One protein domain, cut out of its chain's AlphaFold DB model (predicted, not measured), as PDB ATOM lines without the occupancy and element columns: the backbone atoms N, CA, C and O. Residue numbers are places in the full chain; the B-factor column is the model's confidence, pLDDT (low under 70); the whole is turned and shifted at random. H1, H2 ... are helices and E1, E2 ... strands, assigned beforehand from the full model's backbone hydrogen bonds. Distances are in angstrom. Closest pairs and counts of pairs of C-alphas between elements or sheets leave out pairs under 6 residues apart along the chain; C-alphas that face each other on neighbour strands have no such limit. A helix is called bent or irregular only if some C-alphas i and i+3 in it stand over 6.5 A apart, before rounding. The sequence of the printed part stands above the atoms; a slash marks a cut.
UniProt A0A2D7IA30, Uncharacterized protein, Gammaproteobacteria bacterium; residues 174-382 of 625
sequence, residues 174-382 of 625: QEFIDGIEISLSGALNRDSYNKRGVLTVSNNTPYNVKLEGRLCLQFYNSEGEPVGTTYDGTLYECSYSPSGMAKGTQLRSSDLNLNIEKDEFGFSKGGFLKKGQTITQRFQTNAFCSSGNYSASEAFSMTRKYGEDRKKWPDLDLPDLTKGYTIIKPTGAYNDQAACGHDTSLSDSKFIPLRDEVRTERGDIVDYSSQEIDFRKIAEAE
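AT A GLANCE: This is residues 174 to 382 of the 625 residues of an uncharacterized protein of Gammaproteobacteria bacterium (UniProt A0A2D7IA30). A long, loose body of small antiparallel sheets: two three-stranded ones, E1-E2-E8 and E5-E4-E9, make the middle together with the strand pair E3-E10, and the hairpins E6-E7 and E11-E12 extend it at one end. Helix H3, on long links, makes the opposite end of the long axis, and residues 376 to 382, most of them in H6, stick out from the body. The printed part has 209 residues with six named helices and twelve named strands, in the order H1 E1 E2 E3 E4 E5 H2 E6 E7 E8 H3 E9 H4 H5 E10 E11 E12 H6. The class is mixed, helices and strands, with under half of the residues in named elements. The whole is loose, with a radius of gyration of the C-alphas of 20.7 A, and elongated, spanning 73 by 41 by 30 A.

HOW THE PARTS SIT: One sheet has the order E1, residues 180 to 185, E2, residues 198 to 203, and E8, residues 278 to 281. E1 and E2 form a hairpin at 162 degrees, with N 183 and O 200 within hydrogen-bond range at 2.9 A. E2 and E8 are antiparallel at 158 degrees, with N 279 and O 201 at 2.9 A. The second sheet has the order E5, residues 249 to 252, E4, residues 214 to 220, and E9, residues 325 to 328. E4 and E5 form a hairpin, with N 217 and O 249 at 2.8 A; E4 and E9 are antiparallel, with N 218 and O 326 at 2.8 A. E1 and E9 are only just apart, their closest C-alphas 8.1 A from each other. E3, residues 208 to 212, runs on into E4 at 90 degrees across one residue. E3 and E10, residues 350 to 354, are antiparallel, with N 352 and O 210 at 2.8 A. H1, residues 174 to 178, comes closest to E10 with the C-alphas of Ile 177 and Phe 351, 7.4 A apart. H2, residues 253 to 256, only grazes the sheet E1-E2-E8; H4, residues 337 to 340, and H5, residues 344 to 348, only graze the sheet E5-E4-E9. E6, residues 260 to 262, and E7, residues 268 to 270, form a hairpin, with N 269 and O 261 at 2.8 A. E11, residues 358 to 362, and E12, residues 365 to 369, form another, with N 360 and O 367 at 2.8 A. The closest C-alphas of E7 and E12 are those of Lys 269 and Tyr 368, 5.7 A apart. H3, residues 296 to 306, and H6, residues 375 to 380, are on neither three-stranded sheet. Every O i to N i+4 pair is within hydrogen-bond range in H1, H3 and H6; H5 has 0 of 1, and 0 of 2 O i to N i+3 pairs, while H2 and H4 are too short for an O i to N i+4 pair.

IN THESE COORDINATES: H1 begins at C-alpha 174, (-41.791, 55.304, -11.392). E1 measures 16.3 A, E2 16.5 A and E4 19.6 A from first to last C-alpha. H3 measures 15.1 A and begins at C-alpha 296, (-42.313, 11.762, -9.566). H5 is irregular, with C-alphas 345 and 348 7.1 A apart. H6 ends at C-alpha 380, (-33.594, 70.195, -10.058).

THE WHOLE: The two C-alphas farthest apart, those of Glu 308 and Gly 363, are 75.4 A from each other. The printed part has no cut. The links E1 to E2, E4 to E5, E8 to H3 and H3 to E9 are long. The mean pLDDT of the printed part is 72.7, and residues 186 to 197, 227 to 248, 256 to 260, 281 to 294 and 329 to 348 include its 73 residues under 70.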
ATOM      1  N   GLN A 174     -40.808  56.346 -11.716       90.38
ATOM      2  CA  GLN A 174     -41.791  55.304 -11.392       90.38
ATOM      3  C   GLN A 174     -43.165  55.614 -11.997       90.38
ATOM      4  O   GLN A 174     -43.719  54.767 -12.688       90.38
ATOM      5  N   GLU A 175     -43.663  56.846 -11.845       92.00
ATOM      6  CA  GLU A 175     -44.918  57.287 -12.477       92.00
ATOM      7  C   GLU A 175     -44.887  57.112 -14.005       92.00
ATOM      8  O   GLU A 175     -45.884  56.737 -14.625       92.00
ATOM      9  N   PHE A 176     -43.733  57.364 -14.625       93.62
ATOM     10  CA  PHE A 176     -43.520  57.121 -16.046       93.62
ATOM     11  C   PHE A 176     -43.581  55.628 -16.406       93.62
ATOM     12  O   PHE A 176     -44.260  55.266 -17.369       93.62
ATOM     13  N   ILE A 177     -42.898  54.763 -15.653       89.88
ATOM     14  CA  ILE A 177     -42.853  53.317 -15.919       89.88
ATOM     15  C   ILE A 177     -44.205  52.648 -15.682       89.88
ATOM     16  O   ILE A 177     -44.573  51.770 -16.460       89.88
ATOM     17  N   ASP A 178     -44.973  53.096 -14.690       89.00
ATOM     18  CA  ASP A 178     -46.324  52.590 -14.413       89.00
ATOM     19  C   ASP A 178     -47.283  52.795 -15.600       89.00
ATOM     20  O   ASP A 178     -48.253  52.054 -15.769       89.00
ATOM     21  N   GLY A 179     -47.004  53.776 -16.466       90.19
ATOM     22  CA  GLY A 179     -47.745  53.995 -17.709       90.19
ATOM     23  C   GLY A 179     -47.329  53.083 -18.872       90.19
ATOM     24  O   GLY A 179     -47.912  53.189 -19.951       90.19
ATOM     25  N   ILE A 180     -46.344  52.198 -18.704       89.94
ATOM     26  CA  ILE A 180     -45.929  51.221 -19.718       89.94
ATOM     27  C   ILE A 180     -46.435  49.839 -19.309       89.94
ATOM     28  O   ILE A 180     -45.942  49.223 -18.369       89.94
ATOM     29  N   GLU A 181     -47.400  49.317 -20.059       89.44
ATOM     30  CA  GLU A 181     -48.002  48.015 -19.781       89.44
ATOM     31  C   GLU A 181     -47.375  46.936 -20.665       89.44
ATOM     32  O   GLU A 181     -47.384  47.036 -21.895       89.44
ATOM     33  N   ILE A 182     -46.861  45.874 -20.044       85.25
ATOM     34  CA  ILE A 182     -46.356  44.694 -20.746       85.25
ATOM     35  C   ILE A 182     -47.244  43.503 -20.392       85.25
ATOM     36  O   ILE A 182     -47.448  43.182 -19.224       85.25
ATOM     37  N   SER A 183     -47.765  42.815 -21.403       83.25
ATOM     38  CA  SER A 183     -48.603  41.634 -21.209       83.25
ATOM     39  C   SER A 183     -48.218  40.504 -22.152       83.25
ATOM     40  O   SER A 183     -47.713  40.714 -23.256       83.25
ATOM     41  N   LEU A 184     -48.460  39.274 -21.706       78.44
ATOM     42  CA  LEU A 184     -48.280  38.066 -22.498       78.44
ATOM     43  C   LEU A 184     -49.658  37.466 -22.798       78.44
ATOM     44  O   LEU A 184     -50.479  37.300 -21.900       78.44
ATOM     45  N   SER A 185     -49.926  37.141 -24.060       74.50
ATOM     46  CA  SER A 185     -51.203  36.568 -24.502       74.50
ATOM     47  C   SER A 185     -51.006  35.470 -25.554       74.50
ATOM     48  O   SER A 185     -49.910  35.291 -26.080       74.50
ATOM     49  N   GLY A 186     -52.059  34.715 -25.875       67.62
ATOM     50  CA  GLY A 186     -52.046  33.682 -26.921       67.62
ATOM     51  C   GLY A 186     -52.389  32.278 -26.418       67.62
ATOM     52  O   GLY A 186     -52.343  31.990 -25.225       67.62
ATOM     53  N   ALA A 187     -52.773  31.391 -27.343       57.00
ATOM     54  CA  ALA A 187     -53.107  30.010 -27.019       57.00
ATOM     55  C   ALA A 187     -51.826  29.213 -26.732       57.00
ATOM     56  O   ALA A 187     -51.204  28.659 -27.639       57.00
ATOM     57  N   LEU A 188     -51.456  29.121 -25.455       62.75
ATOM     58  CA  LEU A 188     -50.434  28.200 -24.953       62.75
ATOM     59  C   LEU A 188     -50.992  26.761 -24.953       62.75
ATOM     60  O   LEU A 188     -51.140  26.121 -23.916       62.75
ATOM     61  N   ASN A 189     -51.426  26.276 -26.120       53.06
ATOM     62  CA  ASN A 189     -52.202  25.043 -26.219       53.06
ATOM     63  C   ASN A 189     -51.315  23.802 -26.018       53.06
ATOM     64  O   ASN A 189     -50.166  23.767 -26.461       53.06
ATOM     65  N   ARG A 190     -51.854  22.775 -25.351       51.38
ATOM     66  CA  ARG A 190     -51.108  21.598 -24.869       51.38
ATOM     67  C   ARG A 190     -50.606  20.682 -25.997       51.38
ATOM     68  O   ARG A 190     -49.612  19.998 -25.800       51.38
ATOM     69  N   ASP A 191     -51.237  20.740 -27.171       48.66
ATOM     70  CA  ASP A 191     -51.087  19.741 -28.242       48.66
ATOM     71  C   ASP A 191     -50.117  20.127 -29.379       48.66
ATOM     72  O   ASP A 191     -50.048  19.436 -30.394       48.66
ATOM     73  N   SER A 192     -49.355  21.221 -29.250       51.84
ATOM     74  CA  SER A 192     -48.354  21.608 -30.257       51.84
ATOM     75  C   SER A 192     -46.952  21.671 -29.658       51.84
ATOM     76  O   SER A 192     -46.760  22.276 -28.605       51.84
ATOM     77  N   TYR A 193     -45.969  21.121 -30.374       50.94
ATOM     78  CA  TYR A 193     -44.546  21.179 -30.015       50.94
ATOM     79  C   TYR A 193     -43.981  22.614 -29.935       50.94
ATOM     80  O   TYR A 193     -42.884  22.800 -29.428       50.94
ATOM     81  N   ASN A 194     -44.727  23.629 -30.393       53.75
ATOM     82  CA  ASN A 194     -44.301  25.027 -30.455       53.75
ATOM     83  C   ASN A 194     -45.337  25.944 -29.787       53.75
ATOM     84  O   ASN A 194     -46.188  26.526 -30.466       53.75
ATOM     85  N   LYS A 195     -45.267  26.102 -28.462       63.97
ATOM     86  CA  LYS A 195     -46.163  27.006 -27.724       63.97
ATOM     87  C   LYS A 195     -45.627  28.435 -27.801       63.97
ATOM     88  O   LYS A 195     -44.644  28.777 -27.150       63.97
ATOM     89  N   ARG A 196     -46.246  29.255 -28.653       62.81
ATOM     90  CA  ARG A 196     -45.820  30.638 -28.913       62.81
ATOM     91  C   ARG A 196     -46.670  31.617 -28.112       62.81
ATOM     92  O   ARG A 196     -47.876  31.708 -28.337       62.81
ATOM     93  N   GLY A 197     -46.026  32.349 -27.209       67.88
ATOM     94  CA  GLY A 197     -46.619  33.511 -26.554       67.88
ATOM     95  C   GLY A 197     -46.512  34.762 -27.429       67.88
ATOM     96  O   GLY A 197     -45.573  34.918 -28.211       67.88
ATOM     97  N   VAL A 198     -47.482  35.658 -27.301       74.56
ATOM     98  CA  VAL A 198     -47.518  36.969 -27.949       74.56
ATOM     99  C   VAL A 198     -47.288  38.028 -26.879       74.56
ATOM    100  O   VAL A 198     -48.154  38.252 -26.031       74.56
ATOM    101  N   LEU A 199     -46.118  38.664 -26.917       79.00
ATOM    102  CA  LEU A 199     -45.796  39.775 -26.029       79.00
ATOM    103  C   LEU A 199     -46.403  41.056 -26.606       79.00
ATOM    104  O   LEU A 199     -46.249  41.352 -27.794       79.00
ATOM    105  N   THR A 200     -47.104  41.796 -25.762       83.88
ATOM    106  CA  THR A 200     -47.710  43.081 -26.094       83.88
ATOM    107  C   THR A 200     -47.120  44.139 -25.181       83.88
ATOM    108  O   THR A 200     -47.055  43.931 -23.972       83.88
ATOM    109  N   VAL A 201     -46.682  45.251 -25.764       87.62
ATOM    110  CA  VAL A 201     -46.187  46.418 -25.027       87.62
ATOM    111  C   VAL A 201     -47.044  47.614 -25.418       87.62
ATOM    112  O   VAL A 201     -47.113  47.966 -26.599       87.62
ATOM    113  N   SER A 202     -47.703  48.218 -24.436       90.00
ATOM    114  CA  SER A 202     -48.544  49.404 -24.593       90.00
ATOM    115  C   SER A 202     -47.905  50.588 -23.884       90.00
ATOM    116  O   SER A 202     -47.616  50.526 -22.691       90.00
ATOM    117  N   ASN A 203     -47.704  51.681 -24.612       91.81
ATOM    118  CA  ASN A 203     -47.267  52.948 -24.045       91.81
ATOM    119  C   ASN A 203     -48.491  53.815 -23.732       91.81
ATOM    120  O   ASN A 203     -48.994  54.518 -24.607       91.81
ATOM    121  N   ASN A 204     -48.944  53.787 -22.483       93.19
ATOM    122  CA  ASN A 204     -50.025  54.639 -21.982       93.19
ATOM    123  C   ASN A 204     -49.493  55.933 -21.336       93.19
ATOM    124  O   ASN A 204     -50.261  56.697 -20.750       93.19
ATOM    125  N   THR A 205     -48.188  56.197 -21.437       92.81
ATOM    126  CA  THR A 205     -47.563  57.423 -20.928       92.81
ATOM    127  C   THR A 205     -47.898  58.618 -21.836       92.81
ATOM    128  O   THR A 205     -48.218  58.438 -23.018       92.81
ATOM    129  N   PRO A 206     -47.786  59.867 -21.344       91.00
ATOM    130  CA  PRO A 206     -47.927  61.053 -22.192       91.00
ATOM    131  C   PRO A 206     -46.732  61.277 -23.140       91.00
ATOM    132  O   PRO A 206     -46.749  62.232 -23.920       91.00
ATOM    133  N   TYR A 207     -45.700  60.428 -23.083       92.75
ATOM    134  CA  TYR A 207     -44.436  60.587 -23.796       92.75
ATOM    135  C   TYR A 207     -44.262  59.534 -24.886       92.75
ATOM    136  O   TYR A 207     -44.839  58.448 -24.841       92.75
ATOM    137  N   ASN A 208     -43.422  59.838 -25.870       90.75
ATOM    138  CA  ASN A 208     -42.873  58.793 -26.725       90.75
ATOM    139  C   ASN A 208     -41.855  57.989 -25.908       90.75
ATOM    140  O   ASN A 208     -41.235  58.530 -24.998       90.75
ATOM    141  N   VAL A 209     -41.687  56.701 -26.197       90.06
ATOM    142  CA  VAL A 209     -40.835  55.828 -25.385       90.06
ATOM    143  C   VAL A 209     -39.859  55.068 -26.255       90.06
ATOM    144  O   VAL A 209     -40.247  54.387 -27.202       90.06
ATOM    145  N   LYS A 210     -38.584  55.127 -25.893       88.44
ATOM    146  CA  LYS A 210     -37.550  54.247 -26.436       88.44
ATOM    147  C   LYS A 210     -37.074  53.306 -25.342       88.44
ATOM    148  O   LYS A 210     -37.090  53.655 -24.169       88.44
ATOM    149  N   LEU A 211     -36.636  52.115 -25.726       84.94
ATOM    150  CA  LEU A 211     -35.902  51.240 -24.825       84.94
ATOM    151  C   LEU A 211     -34.400  51.386 -25.064       84.94
ATOM    152  O   LEU A 211     -33.923  51.216 -26.190       84.94
ATOM    153  N   GLU A 212     -33.667  51.687 -24.002       82.06
ATOM    154  CA  GLU A 212     -32.216  51.581 -23.958       82.06
ATOM    155  C   GLU A 212     -31.825  50.173 -23.487       82.06
ATOM    156  O   GLU A 212     -32.397  49.645 -22.534       82.06
ATOM    157  N   GLY A 213     -30.888  49.530 -24.188       75.38
ATOM    158  CA  GLY A 213     -30.464  48.162 -23.878       75.38
ATOM    159  C   GLY A 213     -31.508  47.081 -24.201       75.38
ATOM    160  O   GLY A 213     -32.186  47.123 -25.237       75.38
ATOM    161  N   ARG A 214     -31.586  46.058 -23.342       74.81
ATOM    162  CA  ARG A 214     -32.533  44.935 -23.442       74.81
ATOM    163  C   ARG A 214     -33.151  44.678 -22.068       74.81
ATOM    164  O   ARG A 214     -32.434  44.431 -21.105       74.81
ATOM    165  N   LEU A 215     -34.475  44.673 -21.964       77.31
ATOM    166  CA  LEU A 215     -35.148  44.319 -20.711       77.31
ATOM    167  C   LEU A 215     -35.266  42.807 -20.574       77.31
ATOM    168  O   LEU A 215     -35.632  42.116 -21.523       77.31
ATOM    169  N   CYS A 216     -34.992  42.308 -19.372       75.81
ATOM    170  CA  CYS A 216     -35.203  40.917 -19.005       75.81
ATOM    171  C   CYS A 216     -36.511  40.785 -18.223       75.81
ATOM    172  O   CYS A 216     -36.641  41.348 -17.135       75.81
ATOM    173  N   LEU A 217     -37.472  40.051 -18.776       77.94
ATOM    174  CA  LEU A 217     -38.785  39.811 -18.185       77.94
ATOM    175  C   LEU A 217     -38.861  38.375 -17.663       77.94
ATOM    176  O   LEU A 217     -38.668  37.425 -18.420       77.94
ATOM    177  N   GLN A 218     -39.179  38.205 -16.386       77.38
ATOM    178  CA  GLN A 218     -39.404  36.905 -15.764       77.38
ATOM    179  C   GLN A 218     -40.888  36.658 -15.586       77.38
ATOM    180  O   GLN A 218     -41.558  37.391 -14.860       77.38
ATOM    181  N   PHE A 219     -41.386  35.601 -16.217       79.31
ATOM    182  CA  PHE A 219     -42.748  35.120 -16.019       79.31
ATOM    183  C   PHE A 219     -42.766  33.958 -15.024       79.31
ATOM    184  O   PHE A 219     -41.726  33.361 -14.734       79.31
ATOM    185  N   TYR A 220     -43.950  33.623 -14.514       81.38
ATOM    186  CA  TYR A 220     -44.130  32.606 -13.478       81.38
ATOM    187  C   TYR A 220     -45.227  31.617 -13.861       81.38
ATOM    188  O   TYR A 220     -46.231  32.013 -14.451       81.38
ATOM    189  N   ASN A 221     -45.068  30.342 -13.509       80.69
ATOM    190  CA  ASN A 221     -46.096  29.319 -13.720       80.69
ATOM    191  C   ASN A 221     -47.184  29.328 -12.630       80.69
ATOM    192  O   ASN A 221     -47.152  30.111 -11.675       80.69
ATOM    193  N   SER A 222     -48.135  28.393 -12.718       81.50
ATOM    194  CA  SER A 222     -49.261  28.263 -11.779       81.50
ATOM    195  C   SER A 222     -48.858  28.005 -10.322       81.50
ATOM    196  O   SER A 222     -49.630  28.313  -9.412       81.50
ATOM    197  N   GLU A 223     -47.640  27.533 -10.054       80.88
ATOM    198  CA  GLU A 223     -47.103  27.358  -8.693       80.88
ATOM    199  C   GLU A 223     -46.264  28.558  -8.226       80.88
ATOM    200  O   GLU A 223     -46.001  28.694  -7.037       80.88
ATOM    201  N   GLY A 224     -45.966  29.506  -9.120       76.38
ATOM    202  CA  GLY A 224     -45.199  30.718  -8.810       76.38
ATOM    203  C   GLY A 224     -43.706  30.546  -9.063       76.38
ATOM    204  O   GLY A 224     -42.920  31.397  -8.659       76.38
ATOM    205  N   GLU A 225     -43.322  29.467  -9.742       77.44
ATOM    206  CA  GLU A 225     -41.942  29.202 -10.124       77.44
ATOM    207  C   GLU A 225     -41.591  29.964 -11.417       77.44
ATOM    208  O   GLU A 225     -42.430  30.035 -12.325       77.44
ATOM    209  N   PRO A 226     -40.374  30.530 -11.523       72.69
ATOM    210  CA  PRO A 226     -39.867  31.179 -12.733       72.69
ATOM    211  C   PRO A 226     -39.908  30.269 -13.973       72.69
ATOM    212  O   PRO A 226     -39.399  29.148 -13.931       72.69
ATOM    213  N   VAL A 227     -40.432  30.772 -15.094       69.94
ATOM    214  CA  VAL A 227     -40.432  30.090 -16.404       69.94
ATOM    215  C   VAL A 227     -39.832  30.957 -17.504       69.94
ATOM    216  O   VAL A 227     -40.050  32.170 -17.529       69.94
ATOM    217  N   GLY A 228     -39.113  30.321 -18.434       61.38
ATOM    218  CA  GLY A 228     -38.317  31.013 -19.447       61.38
ATOM    219  C   GLY A 228     -38.369  30.438 -20.856       61.38
ATOM    220  O   GLY A 228     -39.082  29.477 -21.141       61.38
ATOM    221  N   THR A 229     -37.605  31.073 -21.744       56.34
ATOM    222  CA  THR A 229     -37.535  30.788 -23.186       56.34
ATOM    223  C   THR A 229     -36.128  30.332 -23.582       56.34
ATOM    224  O   THR A 229     -35.154  30.752 -22.967       56.34
ATOM    225  N   THR A 230     -35.972  29.500 -24.617       50.44
ATOM    226  CA  THR A 230     -34.636  29.056 -25.075       50.44
ATOM    227  C   THR A 230     -33.789  30.189 -25.647       50.44
ATOM    228  O   THR A 230     -34.311  31.109 -26.279       50.44
ATOM    229  N   TYR A 231     -32.471  30.068 -25.472       47.38
ATOM    230  CA  TYR A 231     -31.471  30.956 -26.061       47.38
ATOM    231  C   TYR A 231     -31.581  30.976 -27.593       47.38
ATOM    232  O   TYR A 231     -31.767  29.935 -28.217       47.38
ATOM    233  N   ASP A 232     -31.477  32.166 -28.186       42.72
ATOM    234  CA  ASP A 232     -31.305  32.397 -29.627       42.72
ATOM    235  C   ASP A 232     -32.201  31.589 -30.576       42.72
ATOM    236  O   ASP A 232     -31.725  30.882 -31.451       42.72
ATOM    237  N   GLY A 233     -33.522  31.765 -30.478       37.91
ATOM    238  CA  GLY A 233     -34.421  31.756 -31.644       37.91
ATOM    239  C   GLY A 233     -34.455  30.530 -32.574       37.91
ATOM    240  O   GLY A 233     -35.175  30.571 -33.573       37.91
ATOM    241  N   THR A 234     -33.755  29.437 -32.281       30.47
ATOM    242  CA  THR A 234     -33.762  28.218 -33.084       30.47
ATOM    243  C   THR A 234     -34.523  27.128 -32.350       30.47
ATOM    244  O   THR A 234     -34.110  26.624 -31.313       30.47
ATOM    245  N   LEU A 235     -35.656  26.752 -32.940       32.97
ATOM    246  CA  LEU A 235     -36.677  25.810 -32.465       32.97
ATOM    247  C   LEU A 235     -36.195  24.374 -32.139       32.97
ATOM    248  O   LEU A 235     -37.028  23.522 -31.847       32.97
ATOM    249  N   TYR A 236     -34.899  24.062 -32.213       31.02
ATOM    250  CA  TYR A 236     -34.395  22.682 -32.170       31.02
ATOM    251  C   TYR A 236     -33.899  22.193 -30.794       31.02
ATOM    252  O   TYR A 236     -33.669  20.993 -30.639       31.02
ATOM    253  N   GLU A 237     -33.790  23.051 -29.774       38.38
ATOM    254  CA  GLU A 237     -33.088  22.709 -28.519       38.38
ATOM    255  C   GLU A 237     -33.962  22.428 -27.283       38.38
ATOM    256  O   GLU A 237     -33.417  22.130 -26.225       38.38
ATOM    257  N   CYS A 238     -35.297  22.359 -27.377       45.38
ATOM    258  CA  CYS A 238     -36.108  21.883 -26.231       45.38
ATOM    259  C   CYS A 238     -35.865  20.397 -25.871       45.38
ATOM    260  O   CYS A 238     -36.472  19.878 -24.938       45.38
ATOM    261  N   SER A 239     -34.998  19.698 -26.610       40.34
ATOM    262  CA  SER A 239     -34.825  18.244 -26.530       40.34
ATOM    263  C   SER A 239     -33.553  17.795 -25.798       40.34
ATOM    264  O   SER A 239     -33.451  16.612 -25.483       40.34
ATOM    265  N   TYR A 240     -32.582  18.678 -25.524       40.03
ATOM    266  CA  TYR A 240     -31.294  18.266 -24.949       40.03
ATOM    267  C   TYR A 240     -30.735  19.282 -23.936       40.03
ATOM    268  O   TYR A 240     -30.253  20.346 -24.294       40.03
ATOM    269  N   SER A 241     -30.710  18.852 -22.670       37.88
ATOM    270  CA  SER A 241     -30.023  19.431 -21.500       37.88
ATOM    271  C   SER A 241     -30.787  20.465 -20.635       37.88
ATOM    272  O   SER A 241     -31.018  21.592 -21.064       37.88
ATOM    273  N   PRO A 242     -31.078  20.145 -19.354       45.31
ATOM    274  CA  PRO A 242     -31.637  21.085 -18.367       45.31
ATOM    275  C   PRO A 242     -30.700  22.241 -17.969       45.31
ATOM    276  O   PRO A 242     -31.129  23.172 -17.295       45.31
ATOM    277  N   SER A 243     -29.412  22.182 -18.324       40.81
ATOM    278  CA  SER A 243     -28.376  23.094 -17.815       40.81
ATOM    279  C   SER A 243     -28.167  24.381 -18.628       40.81
ATOM    280  O   SER A 243     -27.322  25.184 -18.242       40.81
ATOM    281  N   GLY A 244     -28.902  24.589 -19.729       44.56
ATOM    282  CA  GLY A 244     -28.748  25.748 -20.630       44.56
ATOM    283  C   GLY A 244     -30.020  26.572 -20.875       44.56
ATOM    284  O   GLY A 244     -30.029  27.432 -21.751       44.56
ATOM    285  N   MET A 245     -31.109  26.311 -20.147       50.94
ATOM    286  CA  MET A 245     -32.380  27.014 -20.355       50.94
ATOM    287  C   MET A 245     -32.329  28.422 -19.757       50.94
ATOM    288  O   MET A 245     -32.137  28.569 -18.548       50.94
ATOM    289  N   ALA A 246     -32.537  29.448 -20.592       53.38
ATOM    290  CA  ALA A 246     -32.708  30.804 -20.096       53.38
ATOM    291  C   ALA A 246     -34.080  30.930 -19.403       53.38
ATOM    292  O   ALA A 246     -35.108  30.610 -19.994       53.38
ATOM    293  N   LYS A 247     -34.118  31.348 -18.135       54.31
ATOM    294  CA  LYS A 247     -35.335  31.426 -17.312       54.31
ATOM    295  C   LYS A 247     -36.209  32.653 -17.584       54.31
ATOM    296  O   LYS A 247     -37.311  32.692 -17.067       54.31
ATOM    297  N   GLY A 248     -35.794  33.603 -18.412       62.41
ATOM    298  CA  GLY A 248     -36.511  34.842 -18.720       62.41
ATOM    299  C   GLY A 248     -36.666  35.102 -20.222       62.41
ATOM    300  O   GLY A 248     -36.084  34.421 -21.065       62.41
ATOM    301  N   THR A 249     -37.485  36.098 -20.554       70.75
ATOM    302  CA  THR A 249     -37.788  36.575 -21.910       70.75
ATOM    303  C   THR A 249     -37.150  37.947 -22.127       70.75
ATOM    304  O   THR A 249     -37.348  38.858 -21.326       70.75
ATOM    305  N   GLN A 250     -36.402  38.121 -23.219       72.50
ATOM    306  CA  GLN A 250     -35.797  39.411 -23.568       72.50
ATOM    307  C   GLN A 250     -36.756  40.280 -24.392       72.50
ATOM    308  O   GLN A 250     -37.307  39.816 -25.387       72.50
ATOM    309  N   LEU A 251     -36.864  41.558 -24.032       75.81
ATOM    310  CA  LEU A 251     -37.428  42.619 -24.867       75.81
ATOM    311  C   LEU A 251     -36.281  43.519 -25.338       75.81
ATOM    312  O   LEU A 251     -35.606  44.147 -24.519       75.81
ATOM    313  N   ARG A 252     -36.012  43.558 -26.644       74.56
ATOM    314  CA  ARG A 252     -34.889  44.317 -27.224       74.56
ATOM    315  C   ARG A 252     -35.352  45.694 -27.695       74.56
ATOM    316  O   ARG A 252     -36.505  45.891 -28.050       74.56
ATOM    317  N   SER A 253     -34.450  46.664 -27.785       73.62
ATOM    318  CA  SER A 253     -34.790  47.968 -28.376       73.62
ATOM    319  C   SER A 253     -35.324  47.845 -29.814       73.62
ATOM    320  O   SER A 253     -36.311  48.485 -30.167       73.62
ATOM    321  N   SER A 254     -34.753  46.946 -30.625       70.00
ATOM    322  CA  SER A 254     -35.217  46.637 -31.988       70.00
ATOM    323  C   SER A 254     -36.665  46.148 -32.058       70.00
ATOM    324  O   SER A 254     -37.313  46.312 -33.088       70.00
ATOM    325  N   ASP A 255     -37.162  45.559 -30.973       70.56
ATOM    326  CA  ASP A 255     -38.519  45.030 -30.863       70.56
ATOM    327  C   ASP A 255     -39.556  46.148 -30.689       70.56
ATOM    328  O   ASP A 255     -40.687  46.041 -31.159       70.56
ATOM    329  N   LEU A 256     -39.144  47.255 -30.068       69.19
ATOM    330  CA  LEU A 256     -39.962  48.449 -29.858       69.19
ATOM    331  C   LEU A 256     -39.836  49.466 -31.002       69.19
ATOM    332  O   LEU A 256     -40.760  50.236 -31.255       69.19
ATOM    333  N   ASN A 257     -38.724  49.436 -31.738       62.09
ATOM    334  CA  ASN A 257     -38.370  50.430 -32.757       62.09
ATOM    335  C   ASN A 257     -38.938  50.130 -34.161       62.09
ATOM    336  O   ASN A 257     -38.382  50.575 -35.164       62.09
ATOM    337  N   LEU A 258     -40.042  49.383 -34.269       59.41
ATOM    338  CA  LEU A 258     -40.578  48.905 -35.555       59.41
ATOM    339  C   LEU A 258     -41.257  49.990 -36.417       59.41
ATOM    340  O   LEU A 258     -41.545  49.745 -37.587       59.41
ATOM    341  N   ASN A 259     -41.491  51.192 -35.881       59.12
ATOM    342  CA  ASN A 259     -42.195  52.272 -36.583       59.12
ATOM    343  C   ASN A 259     -41.225  53.307 -37.159       59.12
ATOM    344  O   ASN A 259     -41.261  54.473 -36.768       59.12
ATOM    345  N   ILE A 260     -40.340  52.886 -38.063       66.88
ATOM    346  CA  ILE A 260     -39.655  53.835 -38.948       66.88
ATOM    347  C   ILE A 260     -40.593  54.082 -40.129       66.88
ATOM    348  O   ILE A 260     -40.638  53.312 -41.089       66.88
ATOM    349  N   GLU A 261     -41.397  55.132 -40.021       73.50
ATOM    350  CA  GLU A 261     -42.252  55.599 -41.107       73.50
ATOM    351  C   GLU A 261     -41.422  56.435 -42.084       73.50
ATOM    352  O   GLU A 261     -40.408  57.034 -41.718       73.50
ATOM    353  N   LYS A 262     -41.862  56.498 -43.341       79.19
ATOM    354  CA  LYS A 262     -41.392  57.520 -44.272       79.19
ATOM    355  C   LYS A 262     -42.362  58.694 -44.251       79.19
ATOM    356  O   LYS A 262     -43.575  58.483 -44.200       79.19
ATOM    357  N   ASP A 263     -41.847  59.917 -44.244       78.75
ATOM    358  CA  ASP A 263     -42.669  61.093 -44.524       78.75
ATOM    359  C   ASP A 263     -43.083  61.138 -46.010       78.75
ATOM    360  O   ASP A 263     -42.747  60.251 -46.800       78.75
ATOM    361  N   GLU A 264     -43.830  62.171 -46.402       78.88
ATOM    362  CA  GLU A 264     -44.312  62.346 -47.781       78.88
ATOM    363  C   GLU A 264     -43.188  62.543 -48.822       78.88
ATOM    364  O   GLU A 264     -43.438  62.434 -50.023       78.88
ATOM    365  N   PHE A 265     -41.949  62.770 -48.372       78.31
ATOM    366  CA  PHE A 265     -40.758  62.979 -49.197       78.31
ATOM    367  C   PHE A 265     -39.759  61.807 -49.127       78.31
ATOM    368  O   PHE A 265     -38.733  61.831 -49.805       78.31
ATOM    369  N   GLY A 266     -40.055  60.756 -48.353       76.62
ATOM    370  CA  GLY A 266     -39.215  59.562 -48.229       76.62
ATOM    371  C   GLY A 266     -38.161  59.608 -47.112       76.62
ATOM    372  O   GLY A 266     -37.360  58.664 -46.998       76.62
ATOM    373  N   PHE A 267     -38.156  60.635 -46.259       78.75
ATOM    374  CA  PHE A 267     -37.276  60.721 -45.089       78.75
ATOM    375  C   PHE A 267     -37.793  59.837 -43.952       78.75
ATOM    376  O   PHE A 267     -38.997  59.707 -43.742       78.75
ATOM    377  N   SER A 268     -36.877  59.170 -43.247       77.56
ATOM    378  CA  SER A 268     -37.223  58.297 -42.119       77.56
ATOM    379  C   SER A 268     -37.602  59.125 -40.892       77.56
ATOM    380  O   SER A 268     -36.854  60.025 -40.525       77.56
ATOM    381  N   LYS A 269     -38.704  58.768 -40.233       79.12
ATOM    382  CA  LYS A 269     -39.155  59.342 -38.958       79.12
ATOM    383  C   LYS A 269     -39.625  58.234 -38.007       79.12
ATOM    384  O   LYS A 269     -40.097  57.191 -38.471       79.12
ATOM    385  N   GLY A 270     -39.520  58.435 -36.698       76.81
ATOM    386  CA  GLY A 270     -39.892  57.461 -35.671       76.81
ATOM    387  C   GLY A 270     -38.706  56.673 -35.101       76.81
ATOM    388  O   GLY A 270     -37.651  57.226 -34.816       76.81
ATOM    389  N   GLY A 271     -38.883  55.365 -34.882       78.50
ATOM    390  CA  GLY A 271     -37.887  54.538 -34.173       78.50
ATOM    391  C   GLY A 271     -38.035  54.549 -32.644       78.50
ATOM    392  O   GLY A 271     -37.057  54.384 -31.919       78.50
ATOM    393  N   PHE A 272     -39.263  54.748 -32.170       85.06
ATOM    394  CA  PHE A 272     -39.695  54.674 -30.776       85.06
ATOM    395  C   PHE A 272     -41.168  54.225 -30.725       85.06
ATOM    396  O   PHE A 272     -41.871  54.225 -31.743       85.06
ATOM    397  N   LEU A 273     -41.652  53.859 -29.540       87.06
ATOM    398  CA  LEU A 273     -43.052  53.541 -29.274       87.06
ATOM    399  C   LEU A 273     -43.829  54.837 -28.991       87.06
ATOM    400  O   LEU A 273     -43.598  55.496 -27.973       87.06
ATOM    401  N   LYS A 274     -44.732  55.233 -29.897       87.88
ATOM    402  CA  LYS A 274     -45.483  56.498 -29.785       87.88
ATOM    403  C   LYS A 274     -46.406  56.493 -28.557       87.88
ATOM    404  O   LYS A 274     -46.881  55.435 -28.142       87.88
ATOM    405  N   LYS A 275     -46.689  57.668 -27.988       89.75
ATOM    406  CA  LYS A 275     -47.692  57.807 -26.913       89.75
ATOM    407  C   LYS A 275     -49.058  57.254 -27.345       89.75
ATOM    408  O   LYS A 275     -49.526  57.557 -28.444       89.75
ATOM    409  N   GLY A 276     -49.679  56.430 -26.504       88.00
ATOM    410  CA  GLY A 276     -50.939  55.724 -26.777       88.00
ATOM    411  C   GLY A 276     -50.821  54.530 -27.732       88.00
ATOM    412  O   GLY A 276     -51.841  53.963 -28.126       88.00
ATOM    413  N   GLN A 277     -49.610  54.158 -28.153       88.19
ATOM    414  CA  GLN A 277     -49.404  53.061 -29.090       88.19
ATOM    415  C   GLN A 277     -49.237  51.726 -28.365       88.19
ATOM    416  O   GLN A 277     -48.487  51.609 -27.395       88.19
ATOM    417  N   THR A 278     -49.858  50.693 -28.926       86.94
ATOM    418  CA  THR A 278     -49.621  49.298 -28.566       86.94
ATOM    419  C   THR A 278     -48.915  48.594 -29.710       86.94
ATOM    420  O   THR A 278     -49.363  48.658 -30.859       86.94
ATOM    421  N   ILE A 279     -47.828  47.898 -29.397       82.62
ATOM    422  CA  ILE A 279     -47.204  46.956 -30.318       82.62
ATOM    423  C   ILE A 279     -47.445  45.531 -29.844       82.62
ATOM    424  O   ILE A 279     -47.401  45.217 -28.656       82.62
ATOM    425  N   THR A 280     -47.693  44.655 -30.805       76.31
ATOM    426  CA  THR A 280     -47.885  43.233 -30.565       76.31
ATOM    427  C   THR A 280     -46.836  42.486 -31.354       76.31
ATOM    428  O   THR A 280     -46.848  42.503 -32.587       76.31
ATOM    429  N   GLN A 281     -45.945  41.797 -30.656       66.31
ATOM    430  CA  GLN A 281     -44.885  41.056 -31.306       66.31
ATOM    431  C   GLN A 281     -45.207  39.565 -31.308       66.31
ATOM    432  O   GLN A 281     -45.241  38.885 -30.280       66.31
ATOM    433  N   ARG A 282     -45.464  39.043 -32.511       58.97
ATOM    434  CA  ARG A 282     -45.619  37.606 -32.757       58.97
ATOM    435  C   ARG A 282     -44.233  36.988 -32.893       58.97
ATOM    436  O   ARG A 282     -43.737  36.803 -34.002       58.97
ATOM    437  N   PHE A 283     -43.581  36.709 -31.776       55.16
ATOM    438  CA  PHE A 283     -42.249  36.125 -31.811       55.16
ATOM    439  C   PHE A 283     -42.282  34.689 -32.355       55.16
ATOM    440  O   PHE A 283     -43.041  33.837 -31.893       55.16
ATOM    441  N   GLN A 284     -41.405  34.398 -33.318       46.75
ATOM    442  CA  GLN A 284     -40.970  33.021 -33.582       46.75
ATOM    443  C   GLN A 284     -39.987  32.524 -32.500       46.75
ATOM    444  O   GLN A 284     -39.744  31.326 -32.424       46.75
ATOM    445  N   THR A 285     -39.471  33.425 -31.652       48.69
ATOM    446  CA  THR A 285     -38.384  33.199 -30.682       48.69
ATOM    447  C   THR A 285     -38.830  33.061 -29.219       48.69
ATOM    448  O   THR A 285     -38.048  32.575 -28.414       48.69
ATOM    449  N   ASN A 286     -40.073  33.409 -28.859       53.81
ATOM    450  CA  ASN A 286     -40.607  33.219 -27.499       53.81
ATOM    451  C   ASN A 286     -41.319  31.868 -27.402       53.81
ATOM    452  O   ASN A 286     -42.537  31.785 -27.210       53.81
ATOM    453  N   ALA A 287     -40.551  30.809 -27.642       58.31
ATOM    454  CA  ALA A 287     -40.994  29.448 -27.403       58.31
ATOM    455  C   ALA A 287     -40.731  29.117 -25.933       58.31
ATOM    456  O   ALA A 287     -39.582  29.090 -25.490       58.31
ATOM    457  N   PHE A 288     -41.802  28.876 -25.183       65.38
ATOM    458  CA  PHE A 288     -41.693  28.241 -23.876       65.38
ATOM    459  C   PHE A 288     -41.501  26.746 -24.124       65.38
ATOM    460  O   PHE A 288     -42.337  26.119 -24.788       65.38
ATOM    461  N   CYS A 289     -40.384  26.181 -23.666       59.50
ATOM    462  CA  CYS A 289     -40.196  24.738 -23.765       59.50
ATOM    463  C   CYS A 289     -41.219  24.044 -22.877       59.50
ATOM    464  O   CYS A 289     -41.433  24.471 -21.757       59.50
ATOM    465  N   SER A 290     -41.824  22.966 -23.365       59.56
ATOM    466  CA  SER A 290     -42.630  22.068 -22.542       59.56
ATOM    467  C   SER A 290     -41.910  20.728 -22.515       59.56
ATOM    468  O   SER A 290     -41.748  20.085 -23.554       59.56
ATOM    469  N   SER A 291     -41.433  20.327 -21.342       58.03
ATOM    470  CA  SER A 291     -40.807  19.022 -21.110       58.03
ATOM    471  C   SER A 291     -41.843  17.891 -21.119       58.03
ATOM    472  O   SER A 291     -41.498  16.716 -21.269       58.03
ATOM    473  N   GLY A 292     -43.128  18.242 -20.968       58.50
ATOM    474  CA  GLY A 292     -44.282  17.345 -21.055       58.50
ATOM    475  C   GLY A 292     -44.359  16.283 -19.951       58.50
ATOM    476  O   GLY A 292     -45.341  15.540 -19.899       58.50
ATOM    477  N   ASN A 293     -43.365  16.212 -19.060       64.62
ATOM    478  CA  ASN A 293     -43.205  15.148 -18.078       64.62
ATOM    479  C   ASN A 293     -42.945  15.722 -16.683       64.62
ATOM    480  O   ASN A 293     -41.870  16.235 -16.402       64.62
ATOM    481  N   TYR A 294     -43.913  15.546 -15.787       69.88
ATOM    482  CA  TYR A 294     -43.736  15.818 -14.363       69.88
ATOM    483  C   TYR A 294     -42.765  14.797 -13.759       69.88
ATOM    484  O   TYR A 294     -42.931  13.587 -13.967       69.88
ATOM    485  N   SER A 295     -41.801  15.252 -12.959       74.38
ATOM    486  CA  SER A 295     -41.031  14.368 -12.080       74.38
ATOM    487  C   SER A 295     -41.963  13.621 -11.119       74.38
ATOM    488  O   SER A 295     -43.102  14.023 -10.880       74.38
ATOM    489  N   ALA A 296     -41.494  12.527 -10.512       76.50
ATOM    490  CA  ALA A 296     -42.313  11.762  -9.566       76.50
ATOM    491  C   ALA A 296     -42.816  12.620  -8.384       76.50
ATOM    492  O   ALA A 296     -43.948  12.444  -7.934       76.50
ATOM    493  N   SER A 297     -41.999  13.575  -7.924       75.94
ATOM    494  CA  SER A 297     -42.363  14.519  -6.861       75.94
ATOM    495  C   SER A 297     -43.441  15.507  -7.319       75.94
ATOM    496  O   SER A 297     -44.461  15.678  -6.647       75.94
ATOM    497  N   GLU A 298     -43.274  16.101  -8.504       78.69
ATOM    498  CA  GLU A 298     -44.256  17.027  -9.078       78.69
ATOM    499  C   GLU A 298     -45.568  16.314  -9.401       78.69
ATOM    500  O   GLU A 298     -46.638  16.822  -9.084       78.69
ATOM    501  N   ALA A 299     -45.507  15.099  -9.949       80.44
ATOM    502  CA  ALA A 299     -46.683  14.291 -10.236       80.44
ATOM    503  C   ALA A 299     -47.461  13.952  -8.958       80.44
ATOM    504  O   ALA A 299     -48.692  14.004  -8.952       80.44
ATOM    505  N   PHE A 300     -46.769  13.642  -7.857       81.75
ATOM    506  CA  PHE A 300     -47.407  13.409  -6.561       81.75
ATOM    507  C   PHE A 300     -48.069  14.682  -6.011       81.75
ATOM    508  O   PHE A 300     -49.229  14.646  -5.593       81.75
ATOM    509  N   SER A 301     -47.369  15.818  -6.073       81.38
ATOM    510  CA  SER A 301     -47.905  17.126  -5.672       81.38
ATOM    511  C   SER A 301     -49.147  17.512  -6.489       81.38
ATOM    512  O   SER A 301     -50.194  17.848  -5.930       81.38
ATOM    513  N   MET A 302     -49.075  17.356  -7.812       82.94
ATOM    514  CA  MET A 302     -50.166  17.640  -8.743       82.94
ATOM    515  C   MET A 302     -51.371  16.732  -8.524       82.94
ATOM    516  O   MET A 302     -52.502  17.211  -8.517       82.94
ATOM    517  N   THR A 303     -51.138  15.445  -8.253       84.88
ATOM    518  CA  THR A 303     -52.207  14.501  -7.898       84.88
ATOM    519  C   THR A 303     -52.933  14.948  -6.631       84.88
ATOM    520  O   THR A 303     -54.162  14.924  -6.576       84.88
ATOM    521  N   ARG A 304     -52.192  15.407  -5.613       83.94
ATOM    522  CA  ARG A 304     -52.771  15.889  -4.351       83.94
ATOM    523  C   ARG A 304     -53.569  17.183  -4.526       83.94
ATOM    524  O   ARG A 304     -54.579  17.355  -3.848       83.94
ATOM    525  N   LYS A 305     -53.116  18.089  -5.399       85.06
ATOM    526  CA  LYS A 305     -53.712  19.424  -5.585       85.06
ATOM    527  C   LYS A 305     -54.855  19.446  -6.606       85.06
ATOM    528  O   LYS A 305     -55.847  20.135  -6.385       85.06
ATOM    529  N   TYR A 306     -54.747  18.674  -7.686       83.62
ATOM    530  CA  TYR A 306     -55.668  18.711  -8.832       83.62
ATOM    531  C   TYR A 306     -56.360  17.361  -9.116       83.62
ATOM    532  O   TYR A 306     -57.180  17.270 -10.033       83.62
ATOM    533  N   GLY A 307     -56.084  16.324  -8.317       84.94
ATOM    534  CA  GLY A 307     -56.644  14.975  -8.462       84.94
ATOM    535  C   GLY A 307     -55.874  14.096  -9.454       84.94
ATOM    536  O   GLY A 307     -54.923  14.534 -10.089       84.94
ATOM    537  N   GLU A 308     -56.282  12.836  -9.610       83.62
ATOM    538  CA  GLU A 308     -55.572  11.846 -10.449       83.62
ATOM    539  C   GLU A 308     -55.682  12.101 -11.964       83.62
ATOM    540  O   GLU A 308     -54.873  11.599 -12.748       83.62
ATOM    541  N   ASP A 309     -56.663  12.897 -12.397       83.44
ATOM    542  CA  ASP A 309     -56.863  13.214 -13.811       83.44
ATOM    543  C   ASP A 309     -55.825  14.230 -14.307       83.44
ATOM    544  O   ASP A 309     -56.013  15.447 -14.237       83.44
ATOM    545  N   ARG A 310     -54.737  13.712 -14.889       78.44
ATOM    546  CA  ARG A 310     -53.637  14.501 -15.473       78.44
ATOM    547  C   ARG A 310     -54.077  15.504 -16.543       78.44
ATOM    548  O   ARG A 310     -53.333  16.447 -16.843       78.44
ATOM    549  N   LYS A 311     -55.267  15.344 -17.137       77.25
ATOM    550  CA  LYS A 311     -55.806  16.334 -18.085       77.25
ATOM    551  C   LYS A 311     -56.120  17.666 -17.405       77.25
ATOM    552  O   LYS A 311     -56.074  18.688 -18.082       77.25
ATOM    553  N   LYS A 312     -56.363  17.661 -16.091       78.44
ATOM    554  CA  LYS A 312     -56.660  18.848 -15.277       78.44
ATOM    555  C   LYS A 312     -55.424  19.525 -14.682       78.44
ATOM    556  O   LYS A 312     -55.564  20.584 -14.082       78.44
ATOM    557  N   TRP A 313     -54.239  18.926 -14.809       83.69
ATOM    558  CA  TRP A 313     -53.013  19.498 -14.248       83.69
ATOM    559  C   TRP A 313     -52.527  20.680 -15.098       83.69
ATOM    560  O   TRP A 313     -52.488  20.539 -16.329       83.69
ATOM    561  N   PRO A 314     -52.158  21.814 -14.473       78.31
ATOM    562  CA  PRO A 314     -51.585  22.956 -15.175       78.31
ATOM    563  C   PRO A 314     -50.164  22.640 -15.638       78.31
ATOM    564  O   PRO A 314     -49.399  22.020 -14.910       78.31
ATOM    565  N   ASP A 315     -49.799  23.083 -16.836       75.81
ATOM    566  CA  ASP A 315     -48.444  22.901 -17.354       75.81
ATOM    567  C   ASP A 315     -47.460  23.815 -16.611       75.81
ATOM    568  O   ASP A 315     -47.532  25.038 -16.730       75.81
ATOM    569  N   LEU A 316     -46.561  23.211 -15.835       75.69
ATOM    570  CA  LEU A 316     -45.568  23.932 -15.039       75.69
ATOM    571  C   LEU A 316     -44.493  24.609 -15.881       75.69
ATOM    572  O   LEU A 316     -43.840  25.526 -15.387       75.69
ATOM    573  N   ASP A 317     -44.330  24.202 -17.135       72.12
ATOM    574  CA  ASP A 317     -43.335  24.799 -18.019       72.12
ATOM    575  C   ASP A 317     -43.878  26.045 -18.744       72.12
ATOM    576  O   ASP A 317     -43.170  26.691 -19.518       72.12
ATOM    577  N   LEU A 318     -45.149  26.398 -18.505       74.75
ATOM    578  CA  LEU A 318     -45.797  27.551 -19.115       74.75
ATOM    579  C   LEU A 318     -46.076  28.679 -18.124       74.75
ATOM    580  O   LEU A 318     -46.402  28.429 -16.962       74.75
ATOM    581  N   PRO A 319     -46.023  29.936 -18.600       76.06
ATOM    582  CA  PRO A 319     -46.404  31.076 -17.790       76.06
ATOM    583  C   PRO A 319     -47.906  31.059 -17.518       76.06
ATOM    584  O   PRO A 319     -48.733  30.885 -18.417       76.06
ATOM    585  N   ASP A 320     -48.251  31.291 -16.259       80.88
ATOM    586  CA  ASP A 320     -49.599  31.620 -15.841       80.88
ATOM    587  C   ASP A 320     -49.843  33.100 -16.148       80.88
ATOM    588  O   ASP A 320     -49.303  33.994 -15.493       80.88
ATOM    589  N   LEU A 321     -50.671  33.357 -17.162       80.06
ATOM    590  CA  LEU A 321     -50.961  34.708 -17.645       80.06
ATOM    591  C   LEU A 321     -51.596  35.610 -16.571       80.06
ATOM    592  O   LEU A 321     -51.611  36.827 -16.734       80.06
ATOM    593  N   THR A 322     -52.104  35.039 -15.473       79.00
ATOM    594  CA  THR A 322     -52.688  35.803 -14.361       79.00
ATOM    595  C   THR A 322     -51.654  36.335 -13.367       79.00
ATOM    596  O   THR A 322     -51.986  37.203 -12.561       79.00
ATOM    597  N   LYS A 323     -50.404  35.854 -13.412       80.81
ATOM    598  CA  LYS A 323     -49.355  36.204 -12.437       80.81
ATOM    599  C   LYS A 323     -48.424  37.336 -12.866       80.81
ATOM    600  O   LYS A 323     -47.612  37.780 -12.061       80.81
ATOM    601  N   GLY A 324     -48.549  37.816 -14.102       79.75
ATOM    602  CA  GLY A 324     -47.747  38.926 -14.619       79.75
ATOM    603  C   GLY A 324     -46.264  38.579 -14.795       79.75
ATOM    604  O   GLY A 324     -45.908  37.432 -15.077       79.75
ATOM    605  N   TYR A 325     -45.407  39.592 -14.667       81.69
ATOM    606  CA  TYR A 325     -43.961  39.491 -14.863       81.69
ATOM    607  C   TYR A 325     -43.197  40.334 -13.838       81.69
ATOM    608  O   TYR A 325     -43.751  41.253 -13.235       81.69
ATOM    609  N   THR A 326     -41.903  40.063 -13.687       79.06
ATOM    610  CA  THR A 326     -40.957  40.971 -13.024       79.06
ATOM    611  C   THR A 326     -39.828  41.347 -13.979       79.06
ATOM    612  O   THR A 326     -39.431  40.555 -14.834       79.06
ATOM    613  N   ILE A 327     -39.320  42.577 -13.868       76.81
ATOM    614  CA  ILE A 327     -38.114  43.001 -14.588       76.81
ATOM    615  C   ILE A 327     -36.910  42.600 -13.737       76.81
ATOM    616  O   ILE A 327     -36.787  43.063 -12.603       76.81
ATOM    617  N   ILE A 328     -36.020  41.761 -14.268       70.19
ATOM    618  CA  ILE A 328     -34.805  41.353 -13.552       70.19
ATOM    619  C   ILE A 328     -33.610  42.166 -14.047       70.19
ATOM    620  O   ILE A 328     -33.391  42.293 -15.252       70.19
ATOM    621  N   LYS A 329     -32.791  42.660 -13.113       66.75
ATOM    622  CA  LYS A 329     -31.446  43.167 -13.403       66.75
ATOM    623  C   LYS A 329     -30.435  42.042 -13.157       66.75
ATOM    624  O   LYS A 329     -30.305  41.617 -12.009       66.75
ATOM    625  N   PRO A 330     -29.738  41.522 -14.178       58.28
ATOM    626  CA  PRO A 330     -28.758  40.463 -13.965       58.28
ATOM    627  C   PRO A 330     -27.573  40.998 -13.155       58.28
ATOM    628  O   PRO A 330     -26.950  41.991 -13.521       58.28
ATOM    629  N   THR A 331     -27.256  40.331 -12.045       53.75
ATOM    630  CA  THR A 331     -26.230  40.769 -11.078       53.75
ATOM    631  C   THR A 331     -24.832  40.204 -11.366       53.75
ATOM    632  O   THR A 331     -23.903  40.377 -10.583       53.75
ATOM    633  N   GLY A 332     -24.659  39.511 -12.498       50.25
ATOM    634  CA  GLY A 332     -23.388  38.905 -12.907       50.25
ATOM    635  C   GLY A 332     -23.073  37.548 -12.263       50.25
ATOM    636  O   GLY A 332     -22.106  36.912 -12.678       50.25
ATOM    637  N   ALA A 333     -23.880  37.047 -11.319       47.69
ATOM    638  CA  ALA A 333     -23.706  35.711 -10.741       47.69
ATOM    639  C   ALA A 333     -24.078  34.598 -11.744       47.69
ATOM    640  O   ALA A 333     -25.083  34.694 -12.446       47.69
ATOM    641  N   TYR A 334     -23.301  33.508 -11.782       45.94
ATOM    642  CA  TYR A 334     -23.436  32.391 -12.744       45.94
ATOM    643  C   TYR A 334     -24.844  31.753 -12.784       45.94
ATOM    644  O   TYR A 334     -25.241  31.192 -13.800       45.94
ATOM    645  N   ASN A 335     -25.627  31.883 -11.704       46.31
ATOM    646  CA  ASN A 335     -27.000  31.371 -11.615       46.31
ATOM    647  C   ASN A 335     -28.058  32.351 -12.170       46.31
ATOM    648  O   ASN A 335     -29.108  31.901 -12.623       46.31
ATOM    649  N   ASP A 336     -27.765  33.657 -12.201       46.19
ATOM    650  CA  ASP A 336     -28.620  34.707 -12.788       46.19
ATOM    651  C   ASP A 336     -28.313  34.927 -14.281       46.19
ATOM    652  O   ASP A 336     -29.178  35.345 -15.052       46.19
ATOM    653  N   GLN A 337     -27.095  34.582 -14.721       48.44
ATOM    654  CA  GLN A 337     -26.690  34.554 -16.138       48.44
ATOM    655  C   GLN A 337     -27.545  33.581 -16.972       48.44
ATOM    656  O   GLN A 337     -27.658  33.729 -18.189       48.44
ATOM    657  N   ALA A 338     -28.216  32.637 -16.310       50.38
ATOM    658  CA  ALA A 338     -29.191  31.739 -16.902       50.38
ATOM    659  C   ALA A 338     -30.608  32.334 -16.994       50.38
ATOM    660  O   ALA A 338     -31.504  31.600 -17.364       50.38
ATOM    661  N   ALA A 339     -30.890  33.601 -16.658       51.44
ATOM    662  CA  ALA A 339     -32.234  34.175 -16.840       51.44
ATOM    663  C   ALA A 339     -32.393  34.848 -18.213       51.44
ATOM    664  O   ALA A 339     -33.323  34.535 -18.942       51.44
ATOM    665  N   CYS A 340     -31.455  35.702 -18.625       54.72
ATOM    666  CA  CYS A 340     -31.501  36.381 -19.928       54.72
ATOM    667  C   CYS A 340     -30.159  36.373 -20.669       54.72
ATOM    668  O   CYS A 340     -29.943  37.187 -21.561       54.72
ATOM    669  N   GLY A 341     -29.276  35.433 -20.335       52.34
ATOM    670  CA  GLY A 341     -28.025  35.171 -21.034       52.34
ATOM    671  C   GLY A 341     -26.794  35.945 -20.589       52.34
ATOM    672  O   GLY A 341     -26.868  36.826 -19.741       52.34
ATOM    673  N   HIS A 342     -25.643  35.563 -21.154       51.31
ATOM    674  CA  HIS A 342     -24.290  35.945 -20.711       51.31
ATOM    675  C   HIS A 342     -23.900  37.417 -20.969       51.31
ATOM    676  O   HIS A 342     -22.733  37.775 -20.823       51.31
ATOM    677  N   ASP A 343     -24.838  38.277 -21.364       52.25
ATOM    678  CA  ASP A 343     -24.534  39.646 -21.783       52.25
ATOM    679  C   ASP A 343     -24.511  40.600 -20.574       52.25
ATOM    680  O   ASP A 343     -25.544  40.960 -20.012       52.25
ATOM    681  N   THR A 344     -23.311  41.007 -20.153       48.78
ATOM    682  CA  THR A 344     -23.076  41.925 -19.022       48.78
ATOM    683  C   THR A 344     -23.527  43.365 -19.295       48.78
ATOM    684  O   THR A 344     -23.514  44.178 -18.374       48.78
ATOM    685  N   SER A 345     -23.975  43.688 -20.516       50.94
ATOM    686  CA  SER A 345     -24.488  45.018 -20.902       50.94
ATOM    687  C   SER A 345     -25.921  45.321 -20.426       50.94
ATOM    688  O   SER A 345     -26.485  46.366 -20.745       50.94
ATOM    689  N   LEU A 346     -26.535  44.416 -19.658       53.50
ATOM    690  CA  LEU A 346     -27.931  44.511 -19.217       53.50
ATOM    691  C   LEU A 346     -28.159  45.428 -17.992       53.50
ATOM    692  O   LEU A 346     -29.318  45.698 -17.673       53.50
ATOM    693  N   SER A 347     -27.114  45.924 -17.310       52.59
ATOM    694  CA  SER A 347     -27.249  46.712 -16.064       52.59
ATOM    695  C   SER A 347     -27.963  48.058 -16.235       52.59
ATOM    696  O   SER A 347     -28.604  48.525 -15.290       52.59
ATOM    697  N   ASP A 348     -27.920  48.629 -17.443       59.81
ATOM    698  CA  ASP A 348     -28.388  49.994 -17.724       59.81
ATOM    699  C   ASP A 348     -29.685  50.014 -18.553       59.81
ATOM    700  O   ASP A 348     -30.081  51.044 -19.092       59.81
ATOM    701  N   SER A 349     -30.376  48.873 -18.666       73.69
ATOM    702  CA  SER A 349     -31.576  48.777 -19.505       73.69
ATOM    703  C   SER A 349     -32.778  49.462 -18.852       73.69
ATOM    704  O   SER A 349     -33.249  49.038 -17.793       73.69
ATOM    705  N   LYS A 350     -33.294  50.510 -19.498       84.50
ATOM    706  CA  LYS A 350     -34.437  51.298 -19.024       84.50
ATOM    707  C   LYS A 350     -35.257  51.878 -20.170       84.50
ATOM    708  O   LYS A 350     -34.753  52.104 -21.272       84.50
ATOM    709  N   PHE A 351     -36.532  52.143 -19.901       89.06
ATOM    710  CA  PHE A 351     -37.337  52.948 -20.808       89.06
ATOM    711  C   PHE A 351     -36.930  54.415 -20.681       89.06
ATOM    712  O   PHE A 351     -36.737  54.926 -19.579       89.06
ATOM    713  N   ILE A 352     -36.812  55.084 -21.820       90.56
ATOM    714  CA  ILE A 352     -36.437  56.484 -21.930       90.56
ATOM    715  C   ILE A 352     -37.649  57.267 -22.435       90.56
ATOM    716  O   ILE A 352     -38.123  56.991 -23.546       90.56
ATOM    717  N   PRO A 353     -38.159  58.231 -21.653       93.75
ATOM    718  CA  PRO A 353     -39.195  59.143 -22.108       93.75
ATOM    719  C   PRO A 353     -38.613  60.135 -23.121       93.75
ATOM    720  O   PRO A 353     -37.560  60.735 -22.913       93.75
ATOM    721  N   LEU A 354     -39.326  60.333 -24.219       91.62
ATOM    722  CA  LEU A 354     -38.964  61.208 -25.323       91.62
ATOM    723  C   LEU A 354     -40.053  62.260 -25.538       91.62
ATOM    724  O   LEU A 354     -41.254  61.982 -25.436       91.62
ATOM    725  N   ARG A 355     -39.628  63.474 -25.894       90.75
ATOM    726  CA  ARG A 355     -40.521  64.520 -26.403       90.75
ATOM    727  C   ARG A 355     -41.103  64.128 -27.766       90.75
ATOM    728  O   ARG A 355     -40.708  63.136 -28.381       90.75
ATOM    729  N   ASP A 356     -42.062  64.922 -28.231       88.69
ATOM    730  CA  ASP A 356     -42.551  64.806 -29.601       88.69
ATOM    731  C   ASP A 356     -41.407  65.070 -30.594       88.69
ATOM    732  O   ASP A 356     -40.556  65.934 -30.375       88.69
ATOM    733  N   GLU A 357     -41.378  64.279 -31.663       86.94
ATOM    734  CA  GLU A 357     -40.338  64.332 -32.686       86.94
ATOM    735  C   GLU A 357     -40.406  65.644 -33.475       86.94
ATOM    736  O   GLU A 357     -41.479  66.077 -33.904       86.94
ATOM    737  N   VAL A 358     -39.248  66.262 -33.692       87.25
ATOM    738  CA  VAL A 358     -39.116  67.536 -34.399       87.25
ATOM    739  C   VAL A 358     -38.331  67.327 -35.689       87.25
ATOM    740  O   VAL A 358     -37.234  66.766 -35.684       87.25
ATOM    741  N   ARG A 359     -38.888  67.826 -36.798       87.38
ATOM    742  CA  ARG A 359     -38.212  67.912 -38.098       87.38
ATOM    743  C   ARG A 359     -37.288  69.127 -38.114       87.38
ATOM    744  O   ARG A 359     -37.736  70.244 -37.864       87.38
ATOM    745  N   THR A 360     -36.027  68.912 -38.464       86.44
ATOM    746  CA  THR A 360     -35.028  69.971 -38.642       86.44
ATOM    747  C   THR A 360     -34.484  69.927 -40.063       86.44
ATOM    748  O   THR A 360     -34.149  68.858 -40.567       86.44
ATOM    749  N   GLU A 361     -34.369  71.088 -40.704       88.06
ATOM    750  CA  GLU A 361     -33.851  71.216 -42.070       88.06
ATOM    751  C   GLU A 361     -32.563  72.040 -42.067       88.06
ATOM    752  O   GLU A 361     -32.515  73.140 -41.508       88.06
ATOM    753  N   ARG A 362     -31.498  71.506 -42.671       84.69
ATOM    754  CA  ARG A 362     -30.207  72.189 -42.827       84.69
ATOM    755  C   ARG A 362     -29.665  71.944 -44.233       84.69
ATOM    756  O   ARG A 362     -29.016  70.933 -44.486       84.69
ATOM    757  N   GLY A 363     -29.925  72.882 -45.144       82.00
ATOM    758  CA  GLY A 363     -29.592  72.712 -46.562       82.00
ATOM    759  C   GLY A 363     -30.378  71.542 -47.158       82.00
ATOM    760  O   GLY A 363     -31.595  71.505 -47.025       82.00
ATOM    761  N   ASP A 364     -29.675  70.570 -47.737       81.62
ATOM    762  CA  ASP A 364     -30.275  69.367 -48.336       81.62
ATOM    763  C   ASP A 364     -30.487  68.215 -47.329       81.62
ATOM    764  O   ASP A 364     -30.818  67.094 -47.718       81.62
ATOM    765  N   ILE A 365     -30.272  68.458 -46.029       77.75
ATOM    766  CA  ILE A 365     -30.435  67.458 -44.965       77.75
ATOM    767  C   ILE A 365     -31.735  67.730 -44.206       77.75
ATOM    768  O   ILE A 365     -31.887  68.780 -43.576       77.75
ATOM    769  N   VAL A 366     -32.638  66.750 -44.225       82.75
ATOM    770  CA  VAL A 366     -33.815  66.682 -43.352       82.75
ATOM    771  C   VAL A 366     -33.558  65.615 -42.295       82.75
ATOM    772  O   VAL A 366     -33.273  64.467 -42.639       82.75
ATOM    773  N   ASP A 367     -33.658  65.998 -41.023       82.19
ATOM    774  CA  ASP A 367     -33.465  65.103 -39.882       82.19
ATOM    775  C   ASP A 367     -34.655  65.171 -38.920       82.19
ATOM    776  O   ASP A 367     -35.229  66.240 -38.686       82.19
ATOM    777  N   TYR A 368     -35.021  64.023 -38.364       83.81
ATOM    778  CA  TYR A 368     -36.085  63.873 -37.381       83.81
ATOM    779  C   TYR A 368     -35.456  63.446 -36.061       83.81
ATOM    780  O   TYR A 368     -34.818  62.399 -35.975       83.81
ATOM    781  N   SER A 369     -35.634  64.257 -35.020       83.25
ATOM    782  CA  SER A 369     -35.054  63.966 -33.708       83.25
ATOM    783  C   SER A 369     -36.071  64.160 -32.593       83.25
ATOM    784  O   SER A 369     -36.879  65.088 -32.611       83.25
ATOM    785  N   SER A 370     -36.025  63.267 -31.609       86.88
ATOM    786  CA  SER A 370     -36.788  63.382 -30.367       86.88
ATOM    787  C   SER A 370     -35.812  63.572 -29.216       86.88
ATOM    788  O   SER A 370     -34.872  62.795 -29.065       86.88
ATOM    789  N   GLN A 371     -36.025  64.609 -28.412       90.56
ATOM    790  CA  GLN A 371     -35.178  64.882 -27.256       90.56
ATOM    791  C   GLN A 371     -35.614  64.029 -26.062       90.56
ATOM    792  O   GLN A 371     -36.806  63.950 -25.759       90.56
ATOM    793  N   GLU A 372     -34.646  63.446 -25.358       92.62
ATOM    794  CA  GLU A 372     -34.883  62.742 -24.098       92.62
ATOM    795  C   GLU A 372     -35.390  63.695 -23.013       92.62
ATOM    796  O   GLU A 372     -34.950  64.845 -22.895       92.62
ATOM    797  N   ILE A 373     -36.352  63.216 -22.228       93.69
ATOM    798  CA  ILE A 373     -36.861  63.932 -21.066       93.69
ATOM    799  C   ILE A 373     -35.990  63.563 -19.874       93.69
ATOM    800  O   ILE A 373     -35.978  62.434 -19.397       93.69
ATOM    801  N   ASP A 374     -35.265  64.564 -19.400       93.44
ATOM    802  CA  ASP A 374     -34.350  64.456 -18.281       93.44
ATOM    803  C   ASP A 374     -35.104  64.767 -16.978       93.44
ATOM    804  O   ASP A 374     -35.305  65.934 -16.622       93.44
ATOM    805  N   PHE A 375     -35.591  63.723 -16.300       93.69
ATOM    806  CA  PHE A 375     -36.329  63.880 -15.042       93.69
ATOM    807  C   PHE A 375     -35.478  64.500 -13.940       93.69
ATOM    808  O   PHE A 375     -36.017  65.269 -13.145       93.69
ATOM    809  N   ARG A 376     -34.163  64.258 -13.944       94.25
ATOM    810  CA  ARG A 376     -33.233  64.898 -13.017       94.25
ATOM    811  C   ARG A 376     -33.259  66.413 -13.179       94.25
ATOM    812  O   ARG A 376     -33.487  67.120 -12.204       94.25
ATOM    813  N   LYS A 377     -33.127  66.920 -14.410       95.81
ATOM    814  CA  LYS A 377     -33.208  68.371 -14.676       95.81
ATOM    815  C   LYS A 377     -34.553  68.977 -14.289       95.81
ATOM    816  O   LYS A 377     -34.599  70.127 -13.863       95.81
ATOM    817  N   ILE A 378     -35.648  68.238 -14.466       95.50
ATOM    818  CA  ILE A 378     -36.978  68.718 -14.067       95.50
ATOM    819  C   ILE A 378     -37.074  68.794 -12.542       95.50
ATOM    820  O   ILE A 378     -37.505  69.824 -12.031       95.50
ATOM    821  N   ALA A 379     -36.628  67.754 -11.833       96.12
ATOM    822  CA  ALA A 379     -36.571  67.749 -10.376       96.12
ATOM    823  C   ALA A 379     -35.689  68.897  -9.860       96.12
ATOM    824  O   ALA A 379     -36.126  69.677  -9.027       96.12
ATOM    825  N   GLU A 380     -34.495  69.094 -10.423       95.62
ATOM    826  CA  GLU A 380     -33.594  70.195 -10.058       95.62
ATOM    827  C   GLU A 380     -34.214  71.587 -10.244       95.62
ATOM    828  O   GLU A 380     -33.894  72.500  -9.476       95.62
ATOM    829  N   ALA A 381     -35.091  71.762 -11.235       95.12
ATOM    830  CA  ALA A 381     -35.771  73.025 -11.506       95.12
ATOM    831  C   ALA A 381     -36.920  73.334 -10.526       95.12
ATOM    832  O   ALA A 381     -37.441  74.453 -10.542       95.12
ATOM    833  N   GLU A 382     -37.325  72.381  -9.681       94.50
ATOM    834  CA  GLU A 382     -38.331  72.631  -8.651       94.50
ATOM    835  C   GLU A 382     -37.807  73.558  -7.540       94.50
ATOM    836  O   GLU A 382     -36.605  73.750  -7.316       94.50
TER     837      GLU A 382